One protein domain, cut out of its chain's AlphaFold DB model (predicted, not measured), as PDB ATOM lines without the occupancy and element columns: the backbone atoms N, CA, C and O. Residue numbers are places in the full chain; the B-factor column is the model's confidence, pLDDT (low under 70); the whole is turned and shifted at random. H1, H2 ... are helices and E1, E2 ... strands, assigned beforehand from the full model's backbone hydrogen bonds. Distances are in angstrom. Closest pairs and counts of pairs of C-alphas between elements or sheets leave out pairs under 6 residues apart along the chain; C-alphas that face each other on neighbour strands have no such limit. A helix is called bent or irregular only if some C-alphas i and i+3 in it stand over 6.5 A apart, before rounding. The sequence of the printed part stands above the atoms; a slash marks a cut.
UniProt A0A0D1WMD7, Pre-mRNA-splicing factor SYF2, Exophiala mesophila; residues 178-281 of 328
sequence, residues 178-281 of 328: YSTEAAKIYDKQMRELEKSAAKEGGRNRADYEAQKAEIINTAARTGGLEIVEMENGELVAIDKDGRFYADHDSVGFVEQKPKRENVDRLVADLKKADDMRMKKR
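Overview. This is residues 178 to 281 of the 328 residues of the protein "Pre-mRNA-splicing factor SYF2" of Exophiala mesophila (UniProt A0A0D1WMD7). Three long helices make an open, loose frame with no common core: H1 and H2 are joined as an L at 88 degrees, a small hairpin of the strands E1 and E2 sits by the far end of H2, and H4 is a separate long arm that touches no helix. Between the hairpin and H4 the backbone passes through a long stretch with no named element, residues 240 to 251, and the very short helix H3; the first half of H1, residues 178 to 188, and residues 263 to 268 and 274 to 281 of H4 stick out free. The printed part has 104 residues, with four named helices and two named strands in the order H1, H2, E1, E2, H3, H4; the sheet has the order E1 - E2 and is antiparallel. The class is mostly helix, with 68 residues in helices and 10 in strands. The whole is loose, with a radius of gyration of the C-alphas of 18.4 A, and elongated, spanning 56 by 30 by 27 A.

Along the chain. H1 is residues 178 to 199, 31.2 A from first to last C-alpha, and begins with C-alpha 178 at (20.903, -32.772, -19.966). H2 follows as residues 203 to 222, 28.6 A long, with C-alpha 222 at (46.666, -57.514, -49.677). E1 is residues 225 to 229, 12.6 A, and E2 is residues 235 to 239, 12.8 A. H3 has four residues, 252 to 255, and is neither bent nor irregular, but only just: C-alphas 252 and 255 are 6.2 A apart. H4 is residues 260 to 281, 31.5 A from first to last C-alpha, and ends with C-alpha 281 at (31.854, -20.426, -12.269).

Arrangement. H1 and H2 touch only at the corner by their link, and only just, with 3 pairs of C-alphas within 8 A. The closest C-alphas are those of Ala 197 and Asn 204, 6.5 A apart. The lines of the two helices are about perpendicular, at 88 degrees, and their centres are 26.5 A apart. At residues 215 to 222, H2 comes within 10 A of the strands. The closest C-alphas of H2 and E1 are those of Ala 219 and Leu 225, 5.7 A apart, and those of H2 and E2 are Ala 219 and Asp 239, 6.0 A apart. E1 and E2 form a hairpin of antiparallel neighbours, their directions at 145 degrees. C-alphas 227 and 237 face each other at 4.4 A. N 226 and O 238 are within hydrogen-bond range at 2.8 A, and so are N 236 and O 228 at 2.9 A. H3 is apart from H1, H2, E1 and H4. H4 is apart from H1, H2, E1, E2 and H3. In H2 and H4 every O i to N i+4 pair is within hydrogen-bond range, and in H1 17 of 18 are; H3 is too short for such a pair, and its one O i to N i+3 pair is not within range.

Size, cuts and confidence. The two C-alphas farthest apart are those of Gly 223 and Arg 281, 56.3 A, while the first and last printed C-alphas, of Tyr 178 and Arg 281, are 18.2 A apart. Without the stretches that stand free, the body has 79 residues and spans 43 by 30 by 23 A. The printed part has no cut. The link from E2 to H3 is long, with 12 residues, and the other links are tight. The mean pLDDT of the printed part is 85.7; residues 235 and 237 are under 70, and the mean pLDDT of E2 is 69.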
ATOM      1  N   TYR A 178      19.478 -32.482 -19.799       95.50
ATOM      2  CA  TYR A 178      20.903 -32.772 -19.966       95.50
ATOM      3  C   TYR A 178      21.276 -33.215 -21.389       95.50
ATOM      4  O   TYR A 178      22.395 -32.946 -21.823       95.50
ATOM      5  N   SER A 179      20.366 -33.852 -22.136       95.62
ATOM      6  CA  SER A 179      20.616 -34.280 -23.519       95.62
ATOM      7  C   SER A 179      20.707 -33.094 -24.483       95.62
ATOM      8  O   SER A 179      21.658 -33.033 -25.264       95.62
ATOM      9  N   THR A 180      19.805 -32.106 -24.412       92.56
ATOM     10  CA  THR A 180      19.935 -30.900 -25.249       92.56
ATOM     11  C   THR A 180      21.084 -30.000 -24.807       92.56
ATOM     12  O   THR A 180      21.706 -29.375 -25.666       92.56
ATOM     13  N   GLU A 181      21.435 -29.940 -23.514       92.44
ATOM     14  CA  GLU A 181      22.653 -29.235 -23.087       92.44
ATOM     15  C   GLU A 181      23.914 -29.920 -23.644       92.44
ATOM     16  O   GLU A 181      24.773 -29.239 -24.210       92.44
ATOM     17  N   ALA A 182      23.996 -31.254 -23.579       93.62
ATOM     18  CA  ALA A 182      25.093 -32.017 -24.170       93.62
ATOM     19  C   ALA A 182      25.198 -31.800 -25.689       93.62
ATOM     20  O   ALA A 182      26.286 -31.505 -26.182       93.62
ATOM     21  N   ALA A 183      24.078 -31.838 -26.421       93.31
ATOM     22  CA  ALA A 183      24.046 -31.549 -27.857       93.31
ATOM     23  C   ALA A 183      24.527 -30.118 -28.176       93.31
ATOM     24  O   ALA A 183      25.375 -29.926 -29.044       93.31
ATOM     25  N   LYS A 184      24.078 -29.104 -27.418       92.19
ATOM     26  CA  LYS A 184      24.542 -27.707 -27.566       92.19
ATOM     27  C   LYS A 184      26.045 -27.555 -27.291       92.19
ATOM     28  O   LYS A 184      26.705 -26.728 -27.925       92.19
ATOM     29  N   ILE A 185      26.590 -28.312 -26.335       91.69
ATOM     30  CA  ILE A 185      28.027 -28.332 -26.029       91.69
ATOM     31  C   ILE A 185      28.805 -29.007 -27.166       91.69
ATOM     32  O   ILE A 185      29.801 -28.437 -27.614       91.69
ATOM     33  N   TYR A 186      28.319 -30.142 -27.674       93.62
ATOM     34  CA  TYR A 186      28.900 -30.861 -28.808       93.62
ATOM     35  C   TYR A 186      28.937 -29.995 -30.077       93.62
ATOM     36  O   TYR A 186      30.015 -29.758 -30.613       93.62
ATOM     37  N   ASP A 187      27.813 -29.396 -30.486       93.94
ATOM     38  CA  ASP A 187      27.739 -28.460 -31.621       93.94
ATOM     39  C   ASP A 187      28.756 -27.317 -31.504       93.94
ATOM     40  O   ASP A 187      29.351 -26.861 -32.485       93.94
ATOM     41  N   LYS A 188      28.951 -26.810 -30.282       92.44
ATOM     42  CA  LYS A 188      29.925 -25.754 -30.009       92.44
ATOM     43  C   LYS A 188      31.362 -26.272 -30.118       92.44
ATOM     44  O   LYS A 188      32.209 -25.531 -30.612       92.44
ATOM     45  N   GLN A 189      31.643 -27.490 -29.652       92.31
ATOM     46  CA  GLN A 189      32.952 -28.134 -29.789       92.31
ATOM     47  C   GLN A 189      33.270 -28.408 -31.262       92.31
ATOM     48  O   GLN A 189      34.329 -27.994 -31.720       92.31
ATOM     49  N   MET A 190      32.329 -28.957 -32.036       93.44
ATOM     50  CA  MET A 190      32.487 -29.169 -33.480       93.44
ATOM     51  C   MET A 190      32.801 -27.863 -34.222       93.44
ATOM     52  O   MET A 190      33.792 -27.791 -34.942       93.44
ATOM     53  N   ARG A 191      32.065 -26.776 -33.946       93.81
ATOM     54  CA  ARG A 191      32.353 -25.443 -34.519       93.81
ATOM     55  C   ARG A 191      33.680 -24.827 -34.067       93.81
ATOM     56  O   ARG A 191      34.150 -23.882 -34.694       93.81
ATOM     57  N   GLU A 192      34.251 -25.258 -32.944       91.19
ATOM     58  CA  GLU A 192      35.590 -24.833 -32.512       91.19
ATOM     59  C   GLU A 192      36.675 -25.666 -33.218       91.19
ATOM     60  O   GLU A 192      37.674 -25.097 -33.652       91.19
ATOM     61  N   LEU A 193      36.434 -26.968 -33.423       88.62
ATOM     62  CA  LEU A 193      37.292 -27.872 -34.198       88.62
ATOM     63  C   LEU A 193      37.345 -27.492 -35.689       88.62
ATOM     64  O   LEU A 193      38.415 -27.489 -36.291       88.62
ATOM     65  N   GLU A 194      36.223 -27.087 -36.288       88.69
ATOM     66  CA  GLU A 194      36.188 -26.537 -37.651       88.69
ATOM     67  C   GLU A 194      37.056 -25.275 -37.774       88.69
ATOM     68  O   GLU A 194      37.801 -25.106 -38.742       88.69
ATOM     69  N   LYS A 195      37.011 -24.390 -36.768       89.56
ATOM     70  CA  LYS A 195      37.831 -23.169 -36.739       89.56
ATOM     71  C   LYS A 195      39.309 -23.462 -36.513       89.56
ATOM     72  O   LYS A 195      40.135 -22.770 -37.107       89.56
ATOM     73  N   SER A 196      39.662 -24.434 -35.670       86.19
ATOM     74  CA  SER A 196      41.063 -24.828 -35.496       86.19
ATOM     75  C   SER A 196      41.601 -25.480 -36.772       86.19
ATOM     76  O   SER A 196      42.660 -25.071 -37.238       86.19
ATOM     77  N   ALA A 197      40.830 -26.354 -37.427       86.06
ATOM     78  CA  ALA A 197      41.187 -26.937 -38.722       86.06
ATOM     79  C   ALA A 197      41.361 -25.879 -39.833       86.06
ATOM     80  O   ALA A 197      42.321 -25.949 -40.604       86.06
ATOM     81  N   ALA A 198      40.485 -24.867 -39.886       85.69
ATOM     82  CA  ALA A 198      40.625 -23.736 -40.806       85.69
ATOM     83  C   ALA A 198      41.866 -22.878 -40.493       85.69
ATOM     84  O   ALA A 198      42.573 -22.453 -41.406       85.69
ATOM     85  N   LYS A 199      42.173 -22.655 -39.208       85.44
ATOM     86  CA  LYS A 199      43.375 -21.932 -38.762       85.44
ATOM     87  C   LYS A 199      44.670 -22.694 -39.072       85.44
ATOM     88  O   LYS A 199      45.684 -22.070 -39.363       85.44
ATOM     89  N   GLU A 200      44.636 -24.023 -39.034       82.12
ATOM     90  CA  GLU A 200      45.753 -24.913 -39.384       82.12
ATOM     91  C   GLU A 200      45.901 -25.135 -40.905       82.12
ATOM     92  O   GLU A 200      46.625 -26.033 -41.338       82.12
ATOM     93  N   GLY A 201      45.219 -24.331 -41.734       80.81
ATOM     94  CA  GLY A 201      45.390 -24.331 -43.190       80.81
ATOM     95  C   GLY A 201      44.980 -25.639 -43.869       80.81
ATOM     96  O   GLY A 201      45.492 -25.955 -44.937       80.81
ATOM     97  N   GLY A 202      44.102 -26.430 -43.244       79.56
ATOM     98  CA  GLY A 202      43.672 -27.720 -43.783       79.56
ATOM     99  C   GLY A 202      44.678 -28.865 -43.614       79.56
ATOM    100  O   GLY A 202      44.432 -29.945 -44.149       79.56
ATOM    101  N   ARG A 203      45.763 -28.703 -42.838       83.44
ATOM    102  CA  ARG A 203      46.747 -29.780 -42.597       83.44
ATOM    103  C   ARG A 203      46.096 -31.093 -42.146       83.44
ATOM    104  O   ARG A 203      46.372 -32.135 -42.728       83.44
ATOM    105  N   ASN A 204      45.162 -31.030 -41.196       82.25
ATOM    106  CA  ASN A 204      44.448 -32.214 -40.694       82.25
ATOM    107  C   ASN A 204      43.623 -32.918 -41.785       82.25
ATOM    108  O   ASN A 204      43.408 -34.126 -41.715       82.25
ATOM    109  N   ARG A 205      43.163 -32.173 -42.801       85.75
ATOM    110  CA  ARG A 205      42.435 -32.729 -43.943       85.75
ATOM    111  C   ARG A 205      43.378 -33.467 -44.893       85.75
ATOM    112  O   ARG A 205      43.055 -34.580 -45.293       85.75
ATOM    113  N   ALA A 206      44.555 -32.903 -45.168       87.56
ATOM    114  CA  ALA A 206      45.601 -33.577 -45.934       87.56
ATOM    115  C   ALA A 206      46.135 -34.829 -45.206       87.56
ATOM    116  O   ALA A 206      46.276 -35.882 -45.821       87.56
ATOM    117  N   ASP A 207      46.354 -34.755 -43.886       87.69
ATOM    118  CA  ASP A 207      46.727 -35.906 -43.048       87.69
ATOM    119  C   ASP A 207      45.667 -37.029 -43.110       87.69
ATOM    120  O   ASP A 207      46.024 -38.208 -43.124       87.69
ATOM    121  N   TYR A 208      44.373 -36.689 -43.153       88.06
ATOM    122  CA  TYR A 208      43.274 -37.650 -43.319       88.06
ATOM    123  C   TYR A 208      43.245 -38.274 -44.721       88.06
ATOM    124  O   TYR A 208      43.099 -39.488 -44.849       88.06
ATOM    125  N   GLU A 209      43.422 -37.474 -45.775       90.69
ATOM    126  CA  GLU A 209      43.443 -37.961 -47.161       90.69
ATOM    127  C   GLU A 209      44.665 -38.852 -47.439       90.69
ATOM    128  O   GLU A 209      44.529 -39.881 -48.102       90.69
ATOM    129  N   ALA A 210      45.822 -38.538 -46.846       91.12
ATOM    130  CA  ALA A 210      47.009 -39.388 -46.879       91.12
ATOM    131  C   ALA A 210      46.780 -40.736 -46.169       91.12
ATOM    132  O   ALA A 210      47.067 -41.781 -46.749       91.12
ATOM    133  N   GLN A 211      46.202 -40.734 -44.960       88.19
ATOM    134  CA  GLN A 211      45.854 -41.968 -44.236       88.19
ATOM    135  C   GLN A 211      44.811 -42.804 -44.992       88.19
ATOM    136  O   GLN A 211      44.961 -44.020 -45.097       88.19
ATOM    137  N   LYS A 212      43.789 -42.167 -45.583       89.25
ATOM    138  CA  LYS A 212      42.817 -42.841 -46.458       89.25
ATOM    139  C   LYS A 212      43.523 -43.540 -47.622       89.25
ATOM    140  O   LYS A 212      43.268 -44.716 -47.874       89.25
ATOM    141  N   ALA A 213      44.404 -42.828 -48.323       89.25
ATOM    142  CA  ALA A 213      45.150 -43.381 -49.446       89.25
ATOM    143  C   ALA A 213      46.078 -44.528 -49.012       89.25
ATOM    144  O   ALA A 213      46.161 -45.532 -49.709       89.25
ATOM    145  N   GLU A 214      46.744 -44.425 -47.860       89.31
ATOM    146  CA  GLU A 214      47.609 -45.482 -47.318       89.31
ATOM    147  C   GLU A 214      46.833 -46.767 -46.985       89.31
ATOM    148  O   GLU A 214      47.270 -47.857 -47.365       89.31
ATOM    149  N   ILE A 215      45.658 -46.651 -46.354       85.94
ATOM    150  CA  ILE A 215      44.813 -47.811 -46.027       85.94
ATOM    151  C   ILE A 215      44.285 -48.466 -47.312       85.94
ATOM    152  O   ILE A 215      44.436 -49.674 -47.476       85.94
ATOM    153  N   ILE A 216      43.769 -47.682 -48.267       85.50
ATOM    154  CA  ILE A 216      43.288 -48.204 -49.561       85.50
ATOM    155  C   ILE A 216      44.429 -48.860 -50.356       85.50
ATOM    156  O   ILE A 216      44.253 -49.949 -50.896       85.50
ATOM    157  N   ASN A 217      45.620 -48.254 -50.389       87.19
ATOM    158  CA  ASN A 217      46.797 -48.843 -51.037       87.19
ATOM    159  C   ASN A 217      47.258 -50.136 -50.348       87.19
ATOM    160  O   ASN A 217      47.775 -51.035 -51.011       87.19
ATOM    161  N   THR A 218      47.084 -50.246 -49.031       86.44
ATOM    162  CA  THR A 218      47.380 -51.473 -48.283       86.44
ATOM    163  C   THR A 218      46.370 -52.568 -48.615       86.44
ATOM    164  O   THR A 218      46.791 -53.658 -48.991       86.44
ATOM    165  N   ALA A 219      45.069 -52.260 -48.604       84.94
ATOM    166  CA  ALA A 219      44.006 -53.183 -49.013       84.94
ATOM    167  C   ALA A 219      44.164 -53.649 -50.477       84.94
ATOM    168  O   ALA A 219      43.989 -54.828 -50.787       84.94
ATOM    169  N   ALA A 220      44.586 -52.753 -51.378       84.75
ATOM    170  CA  ALA A 220      44.908 -53.094 -52.764       84.75
ATOM    171  C   ALA A 220      46.076 -54.090 -52.873       84.75
ATOM    172  O   ALA A 220      46.055 -54.981 -53.719       84.75
ATOM    173  N   ARG A 221      47.095 -53.960 -52.011       86.50
ATOM    174  CA  ARG A 221      48.263 -54.860 -51.970       86.50
ATOM    175  C   ARG A 221      47.960 -56.213 -51.331       86.50
ATOM    176  O   ARG A 221      48.550 -57.203 -51.746       86.50
ATOM    177  N   THR A 222      47.082 -56.261 -50.330       82.62
ATOM    178  CA  THR A 222      46.666 -57.514 -49.677       82.62
ATOM    179  C   THR A 222      45.582 -58.262 -50.454       82.62
ATOM    180  O   THR A 222      45.295 -59.409 -50.125       82.62
ATOM    181  N   GLY A 223      44.989 -57.644 -51.484       78.75
ATOM    182  CA  GLY A 223      43.851 -58.204 -52.218       78.75
ATOM    183  C   GLY A 223      42.534 -58.142 -51.435       78.75
ATOM    184  O   GLY A 223      41.602 -58.869 -51.762       78.75
ATOM    185  N   GLY A 224      42.459 -57.291 -50.406       75.25
ATOM    186  CA  GLY A 224      41.291 -57.115 -49.535       75.25
ATOM    187  C   GLY A 224      40.225 -56.152 -50.070       75.25
ATOM    188  O   GLY A 224      39.252 -55.892 -49.373       75.25
ATOM    189  N   LEU A 225      40.388 -55.601 -51.277       80.12
ATOM    190  CA  LEU A 225      39.376 -54.737 -51.889       80.12
ATOM    191  C   LEU A 225      38.210 -55.561 -52.447       80.12
ATOM    192  O   LEU A 225      38.362 -56.289 -53.430       80.12
ATOM    193  N   GLU A 226      37.034 -55.386 -51.854       75.38
ATOM    194  CA  GLU A 226      35.761 -55.881 -52.359       75.38
ATOM    195  C   GLU A 226      35.088 -54.780 -53.190       75.38
ATOM    196  O   GLU A 226      34.946 -53.638 -52.749       75.38
ATOM    197  N   ILE A 227      34.712 -55.095 -54.431       76.00
ATOM    198  CA  ILE A 227      34.035 -54.141 -55.315       76.00
ATOM    199  C   ILE A 227      32.538 -54.234 -55.028       76.00
ATOM    200  O   ILE A 227      31.889 -55.194 -55.442       76.00
ATOM    201  N   VAL A 228      32.006 -53.239 -54.323       72.00
ATOM    202  CA  VAL A 228      30.584 -53.150 -53.984       72.00
ATOM    203  C   VAL A 228      29.907 -52.179 -54.948       72.00
ATOM    204  O   VAL A 228      30.328 -51.029 -55.092       72.00
ATOM    205  N   GLU A 229      28.856 -52.643 -55.617       75.38
ATOM    206  CA  GLU A 229      27.970 -51.803 -56.424       75.38
ATOM    207  C   GLU A 229      26.948 -51.131 -55.497       75.38
ATOM    208  O   GLU A 229      26.167 -51.807 -54.826       75.38
ATOM    209  N   MET A 230      26.977 -49.799 -55.408       72.50
ATOM    210  CA  MET A 230      25.983 -49.039 -54.640       72.50
ATOM    211  C   MET A 230      24.665 -48.880 -55.419       72.50
ATOM    212  O   MET A 230      24.628 -49.042 -56.636       72.50
ATOM    213  N   GLU A 231      23.575 -48.493 -54.738       70.94
ATOM    214  CA  GLU A 231      22.238 -48.274 -55.343       70.94
ATOM    215  C   GLU A 231      22.215 -47.273 -56.520       70.94
ATOM    216  O   GLU A 231      21.252 -47.233 -57.283       70.94
ATOM    217  N   ASN A 232      23.263 -46.461 -56.684       73.75
ATOM    218  CA  ASN A 232      23.448 -45.533 -57.800       73.75
ATOM    219  C   ASN A 232      24.180 -46.145 -59.019       73.75
ATOM    220  O   ASN A 232      24.423 -45.422 -59.986       73.75
ATOM    221  N   GLY A 233      24.546 -47.432 -58.985       71.31
ATOM    222  CA  GLY A 233      25.334 -48.110 -60.025       71.31
ATOM    223  C   GLY A 233      26.826 -47.749 -60.020       71.31
ATOM    224  O   GLY A 233      27.535 -48.024 -60.988       71.31
ATOM    225  N   GLU A 234      27.320 -47.101 -58.961       73.00
ATOM    226  CA  GLU A 234      28.734 -46.761 -58.810       73.00
ATOM    227  C   GLU A 234      29.476 -47.897 -58.092       73.00
ATOM    228  O   GLU A 234      29.161 -48.255 -56.954       73.00
ATOM    229  N   LEU A 235      30.474 -48.467 -58.770       63.69
ATOM    230  CA  LEU A 235      31.344 -49.513 -58.232       63.69
ATOM    231  C   LEU A 235      32.409 -48.878 -57.332       63.69
ATOM    232  O   LEU A 235      33.367 -48.277 -57.826       63.69
ATOM    233  N   VAL A 236      32.277 -49.038 -56.016       70.62
ATOM    234  CA  VAL A 236      33.268 -48.559 -55.044       70.62
ATOM    235  C   VAL A 236      34.034 -49.735 -54.452       70.62
ATOM    236  O   VAL A 236      33.461 -50.690 -53.935       70.62
ATOM    237  N   ALA A 237      35.361 -49.647 -54.524       68.12
ATOM    238  CA  ALA A 237      36.259 -50.590 -53.876       68.12
ATOM    239  C   ALA A 237      36.299 -50.300 -52.367       68.12
ATOM    240  O   ALA A 237      36.920 -49.328 -51.921       68.12
ATOM    241  N   ILE A 238      35.607 -51.132 -51.594       70.50
ATOM    242  CA  ILE A 238      35.546 -51.089 -50.134       70.50
ATOM    243  C   ILE A 238      36.570 -52.088 -49.584       70.50
ATOM    244  O   ILE A 238      36.772 -53.167 -50.135       70.50
ATOM    245  N   ASP A 239      37.264 -51.719 -48.511       73.44
ATOM    246  CA  ASP A 239      38.175 -52.628 -47.813       73.44
ATOM    247  C   ASP A 239      37.374 -53.647 -46.993       73.44
ATOM    248  O   ASP A 239      36.653 -53.264 -46.072       73.44
ATOM    249  N   LYS A 240      37.526 -54.934 -47.312       70.25
ATOM    250  CA  LYS A 240      36.823 -56.047 -46.665       70.25
ATOM    251  C   LYS A 240      37.207 -56.238 -45.197       70.25
ATOM    252  O   LYS A 240      36.400 -56.736 -44.420       70.25
ATOM    253  N   ASP A 241      38.410 -55.816 -44.801       70.31
ATOM    254  CA  ASP A 241      38.832 -55.814 -43.392       70.31
ATOM    255  C   ASP A 241      38.159 -54.679 -42.579       70.31
ATOM    256  O   ASP A 241      38.353 -54.583 -41.363       70.31
ATOM    257  N   GLY A 242      37.415 -53.776 -43.235       76.19
ATOM    258  CA  GLY A 242      36.727 -52.652 -42.600       76.19
ATOM    259  C   GLY A 242      37.664 -51.613 -41.968       76.19
ATOM    260  O   GLY A 242      37.244 -50.862 -41.090       76.19
ATOM    261  N   ARG A 243      38.945 -51.534 -42.367       80.75
ATOM    262  CA  ARG A 243      39.941 -50.668 -41.695       80.75
ATOM    263  C   ARG A 243      39.695 -49.179 -41.933       80.75
ATOM    264  O   ARG A 243      40.065 -48.362 -41.094       80.75
ATOM    265  N   PHE A 244      39.113 -48.821 -43.080       82.81
ATOM    266  CA  PHE A 244      38.732 -47.439 -43.404       82.81
ATOM    267  C   PHE A 244      37.214 -47.222 -43.387       82.81
ATOM    268  O   PHE A 244      36.733 -46.256 -42.799       82.81
ATOM    269  N   TYR A 245      36.465 -48.123 -44.022       83.50
ATOM    270  CA  TYR A 245      35.004 -48.145 -43.998       83.50
ATOM    271  C   TYR A 245      34.551 -49.224 -43.011       83.50
ATOM    272  O   TYR A 245      34.234 -50.339 -43.406       83.50
ATOM    273  N   ALA A 246      34.600 -48.888 -41.724       83.25
ATOM    274  CA  ALA A 246      34.229 -49.783 -40.635       83.25
ATOM    275  C   ALA A 246      32.726 -50.107 -40.655       83.25
ATOM    276  O   ALA A 246      31.892 -49.198 -40.613       83.25
ATOM    277  N   ASP A 247      32.392 -51.395 -40.681       83.56
ATOM    278  CA  ASP A 247      31.055 -51.915 -40.396       83.56
ATOM    279  C   ASP A 247      30.937 -52.333 -38.914       83.56
ATOM    280  O   ASP A 247      31.866 -52.145 -38.122       83.56
ATOM    281  N   HIS A 248      29.781 -52.869 -38.515       85.06
ATOM    282  CA  HIS A 248      29.512 -53.249 -37.122       85.06
ATOM    283  C   HIS A 248      30.463 -54.336 -36.587       85.06
ATOM    284  O   HIS A 248      30.775 -54.334 -35.395       85.06
ATOM    285  N   ASP A 249      30.929 -55.237 -37.456       84.56
ATOM    286  CA  ASP A 249      31.729 -56.403 -37.071       84.56
ATOM    287  C   ASP A 249      33.243 -56.190 -37.303       84.56
ATOM    288  O   ASP A 249      34.065 -57.012 -36.888       84.56
ATOM    289  N   SER A 250      33.637 -55.063 -37.910       83.88
ATOM    290  CA  SER A 250      35.033 -54.689 -38.140       83.88
ATOM    291  C   SER A 250      35.831 -54.465 -36.847       83.88
ATOM    292  O   SER A 250      35.441 -53.754 -35.920       83.88
ATOM    293  N   VAL A 251      37.037 -55.038 -36.814       84.69
ATOM    294  CA  VAL A 251      37.970 -54.951 -35.673       84.69
ATOM    295  C   VAL A 251      39.180 -54.046 -35.938       84.69
ATOM    296  O   VAL A 251      40.044 -53.894 -35.074       84.69
ATOM    297  N   GLY A 252      39.248 -53.401 -37.110       79.31
ATOM    298  CA  GLY A 252      40.400 -52.602 -37.550       79.31
ATOM    299  C   GLY A 252      40.784 -51.444 -36.616       79.31
ATOM    300  O   GLY A 252      41.950 -51.051 -36.565       79.31
ATOM    301  N   PHE A 253      39.840 -50.935 -35.815       83.00
ATOM    302  CA  PHE A 253      40.098 -49.872 -34.837       83.00
ATOM    303  C   PHE A 253      41.007 -50.310 -33.672       83.00
ATOM    304  O   PHE A 253      41.650 -49.464 -33.052       83.00
ATOM    305  N   VAL A 254      41.087 -51.612 -33.362       86.44
ATOM    306  CA  VAL A 254      41.815 -52.134 -32.189       86.44
ATOM    307  C   VAL A 254      43.332 -51.941 -32.320       86.44
ATOM    308  O   VAL A 254      44.023 -51.706 -31.328       86.44
ATOM    309  N   GLU A 255      43.861 -51.994 -33.544       83.56
ATOM    310  CA  GLU A 255      45.292 -51.813 -33.823       83.56
ATOM    311  C   GLU A 255      45.689 -50.333 -34.006       83.56
ATOM    312  O   GLU A 255      46.878 -49.995 -33.973       83.56
ATOM    313  N   GLN A 256      44.714 -49.433 -34.179       84.44
ATOM    314  CA  GLN A 256      44.955 -48.043 -34.562       84.44
ATOM    315  C   GLN A 256      45.485 -47.202 -33.389       84.44
ATOM    316  O   GLN A 256      44.747 -46.734 -32.522       84.44
ATOM    317  N   LYS A 257      46.794 -46.930 -33.395       89.31
ATOM    318  CA  LYS A 257      47.442 -46.047 -32.412       89.31
ATOM    319  C   LYS A 257      47.460 -44.598 -32.925       89.31
ATOM    320  O   LYS A 257      48.155 -44.326 -33.905       89.31
ATOM    321  N   PRO A 258      46.748 -43.646 -32.290       89.50
ATOM    322  CA  PRO A 258      46.754 -42.253 -32.730       89.50
ATOM    323  C   PRO A 258      48.135 -41.604 -32.551       89.50
ATOM    324  O   PRO A 258      48.855 -41.881 -31.587       89.50
ATOM    325  N   LYS A 259      48.495 -40.687 -33.461       90.88
ATOM    326  CA  LYS A 259      49.709 -39.857 -33.341       90.88
ATOM    327  C   LYS A 259      49.664 -39.078 -32.017       90.88
ATOM    328  O   LYS A 259      48.639 -38.474 -31.702       90.88
ATOM    329  N   ARG A 260      50.778 -39.038 -31.268       93.50
ATOM    330  CA  ARG A 260      50.856 -38.354 -29.954       93.50
ATOM    331  C   ARG A 260      50.406 -36.893 -30.018       93.50
ATOM    332  O   ARG A 260      49.629 -36.472 -29.175       93.50
ATOM    333  N   GLU A 261      50.792 -36.185 -31.078       91.38
ATOM    334  CA  GLU A 261      50.369 -34.806 -31.352       91.38
ATOM    335  C   GLU A 261      48.838 -34.630 -31.318       91.38
ATOM    336  O   GLU A 261      48.340 -33.675 -30.730       91.38
ATOM    337  N   ASN A 262      48.075 -35.576 -31.875       89.25
ATOM    338  CA  ASN A 262      46.610 -35.514 -31.889       89.25
ATOM    339  C   ASN A 262      46.022 -35.729 -30.483       89.25
ATOM    340  O   ASN A 262      45.028 -35.098 -30.123       89.25
ATOM    341  N   VAL A 263      46.650 -36.592 -29.677       93.50
ATOM    342  CA  VAL A 263      46.277 -36.816 -28.271       93.50
ATOM    343  C   VAL A 263      46.582 -35.573 -27.433       93.50
ATOM    344  O   VAL A 263      45.735 -35.139 -26.657       93.50
ATOM    345  N   ASP A 264      47.748 -34.954 -27.629       94.88
ATOM    346  CA  ASP A 264      48.148 -33.739 -26.916       94.88
ATOM    347  C   ASP A 264      47.222 -32.554 -27.256       94.88
ATOM    348  O   ASP A 264      46.816 -31.816 -26.353       94.88
ATOM    349  N   ARG A 265      46.797 -32.416 -28.525       91.50
ATOM    350  CA  ARG A 265      45.766 -31.447 -28.950       91.50
ATOM    351  C   ARG A 265      44.422 -31.697 -28.253       91.50
ATOM    352  O   ARG A 265      43.869 -30.768 -27.668       91.50
ATOM    353  N   LEU A 266      43.933 -32.943 -28.234       92.00
ATOM    354  CA  LEU A 266      42.691 -33.312 -27.536       92.00
ATOM    355  C   LEU A 266      42.759 -32.987 -26.033       92.00
ATOM    356  O   LEU A 266      41.829 -32.406 -25.475       92.00
ATOM    357  N   VAL A 267      43.873 -33.316 -25.372       96.38
ATOM    358  CA  VAL A 267      44.089 -33.014 -23.948       96.38
ATOM    359  C   VAL A 267      44.148 -31.503 -23.695       96.38
ATOM    360  O   VAL A 267      43.633 -31.037 -22.675       96.38
ATOM    361  N   ALA A 268      44.742 -30.723 -24.603       94.38
ATOM    362  CA  ALA A 268      44.756 -29.266 -24.513       94.38
ATOM    363  C   ALA A 268      43.346 -28.663 -24.648       94.38
ATOM    364  O   ALA A 268      42.983 -27.791 -23.856       94.38
ATOM    365  N   ASP A 269      42.527 -29.155 -25.582       92.00
ATOM    366  CA  ASP A 269      41.146 -28.690 -25.763       92.00
ATOM    367  C   ASP A 269      40.232 -29.068 -24.585       92.00
ATOM    368  O   ASP A 269      39.415 -28.245 -24.160       92.00
ATOM    369  N   LEU A 270      40.411 -30.254 -23.988       93.50
ATOM    370  CA  LEU A 270      39.714 -30.645 -22.754       93.50
ATOM    371  C   LEU A 270      40.067 -29.711 -21.584       93.50
ATOM    372  O   LEU A 270      39.169 -29.150 -20.956       93.50
ATOM    373  N   LYS A 271      41.362 -29.454 -21.346       96.06
ATOM    374  CA  LYS A 271      41.820 -28.511 -20.305       96.06
ATOM    375  C   LYS A 271      41.270 -27.100 -20.531       96.06
ATOM    376  O   LYS A 271      40.697 -26.510 -19.621       96.06
ATOM    377  N   LYS A 272      41.345 -26.594 -21.768       93.31
ATOM    378  CA  LYS A 272      40.774 -25.300 -22.180       93.31
ATOM    379  C   LYS A 272      39.263 -25.228 -21.905       93.31
ATOM    380  O   LYS A 272      38.768 -24.180 -21.484       93.31
ATOM    381  N   ALA A 273      38.519 -26.314 -22.131       90.62
ATOM    382  CA  ALA A 273      37.088 -26.379 -21.837       90.62
ATOM    383  C   ALA A 273      36.795 -26.307 -20.325       90.62
ATOM    384  O   ALA A 273      35.921 -25.531 -19.917       90.62
ATOM    385  N   ASP A 274      37.549 -27.039 -19.504       93.38
ATOM    386  CA  ASP A 274      37.424 -27.000 -18.044       93.38
ATOM    387  C   ASP A 274      37.842 -25.644 -17.456       93.38
ATOM    388  O   ASP A 274      37.101 -25.082 -16.646       93.38
ATOM    389  N   ASP A 275      38.935 -25.042 -17.926       94.94
ATOM    390  CA  ASP A 275      39.365 -23.699 -17.514       94.94
ATOM    391  C   ASP A 275      38.289 -22.645 -17.821       94.94
ATOM    392  O   ASP A 275      37.943 -21.820 -16.969       94.94
ATOM    393  N   MET A 276      37.675 -22.703 -19.012       91.56
ATOM    394  CA  MET A 276      36.539 -21.843 -19.361       91.56
ATOM    395  C   MET A 276      35.329 -22.070 -18.444       91.56
ATOM    396  O   MET A 276      34.655 -21.104 -18.067       91.56
ATOM    397  N   ARG A 277      35.031 -23.323 -18.078       90.38
ATOM    398  CA  ARG A 277      33.928 -23.681 -17.171       90.38
ATOM    399  C   ARG A 277      34.182 -23.164 -15.753       90.38
ATOM    400  O   ARG A 277      33.281 -22.576 -15.150       90.38
ATOM    401  N   MET A 278      35.400 -23.339 -15.247       92.25
ATOM    402  CA  MET A 278      35.820 -22.913 -13.912       92.25
ATOM    403  C   MET A 278      35.890 -21.389 -13.805       92.25
ATOM    404  O   MET A 278      35.339 -20.831 -12.855       92.25
ATOM    405  N   LYS A 279      36.427 -20.697 -14.820       93.00
ATOM    406  CA  LYS A 279      36.379 -19.231 -14.917       93.00
ATOM    407  C   LYS A 279      34.938 -18.715 -14.869       93.00
ATOM    408  O   LYS A 279      34.589 -17.971 -13.959       93.00
ATOM    409  N   LYS A 280      34.050 -19.223 -15.736       89.44
ATOM    410  CA  LYS A 280      32.618 -18.858 -15.722       89.44
ATOM    411  C   LYS A 280      31.900 -19.189 -14.411       89.44
ATOM    412  O   LYS A 280      30.836 -18.630 -14.148       89.44
ATOM    413  N   ARG A 281      32.387 -20.143 -13.612       87.56
ATOM    414  CA  ARG A 281      31.854 -20.426 -12.269       87.56
ATOM    415  C   ARG A 281      32.358 -19.409 -11.244       87.56
ATOM    416  O   ARG A 281      31.555 -18.967 -10.432       87.56
TER     417      ARG A 281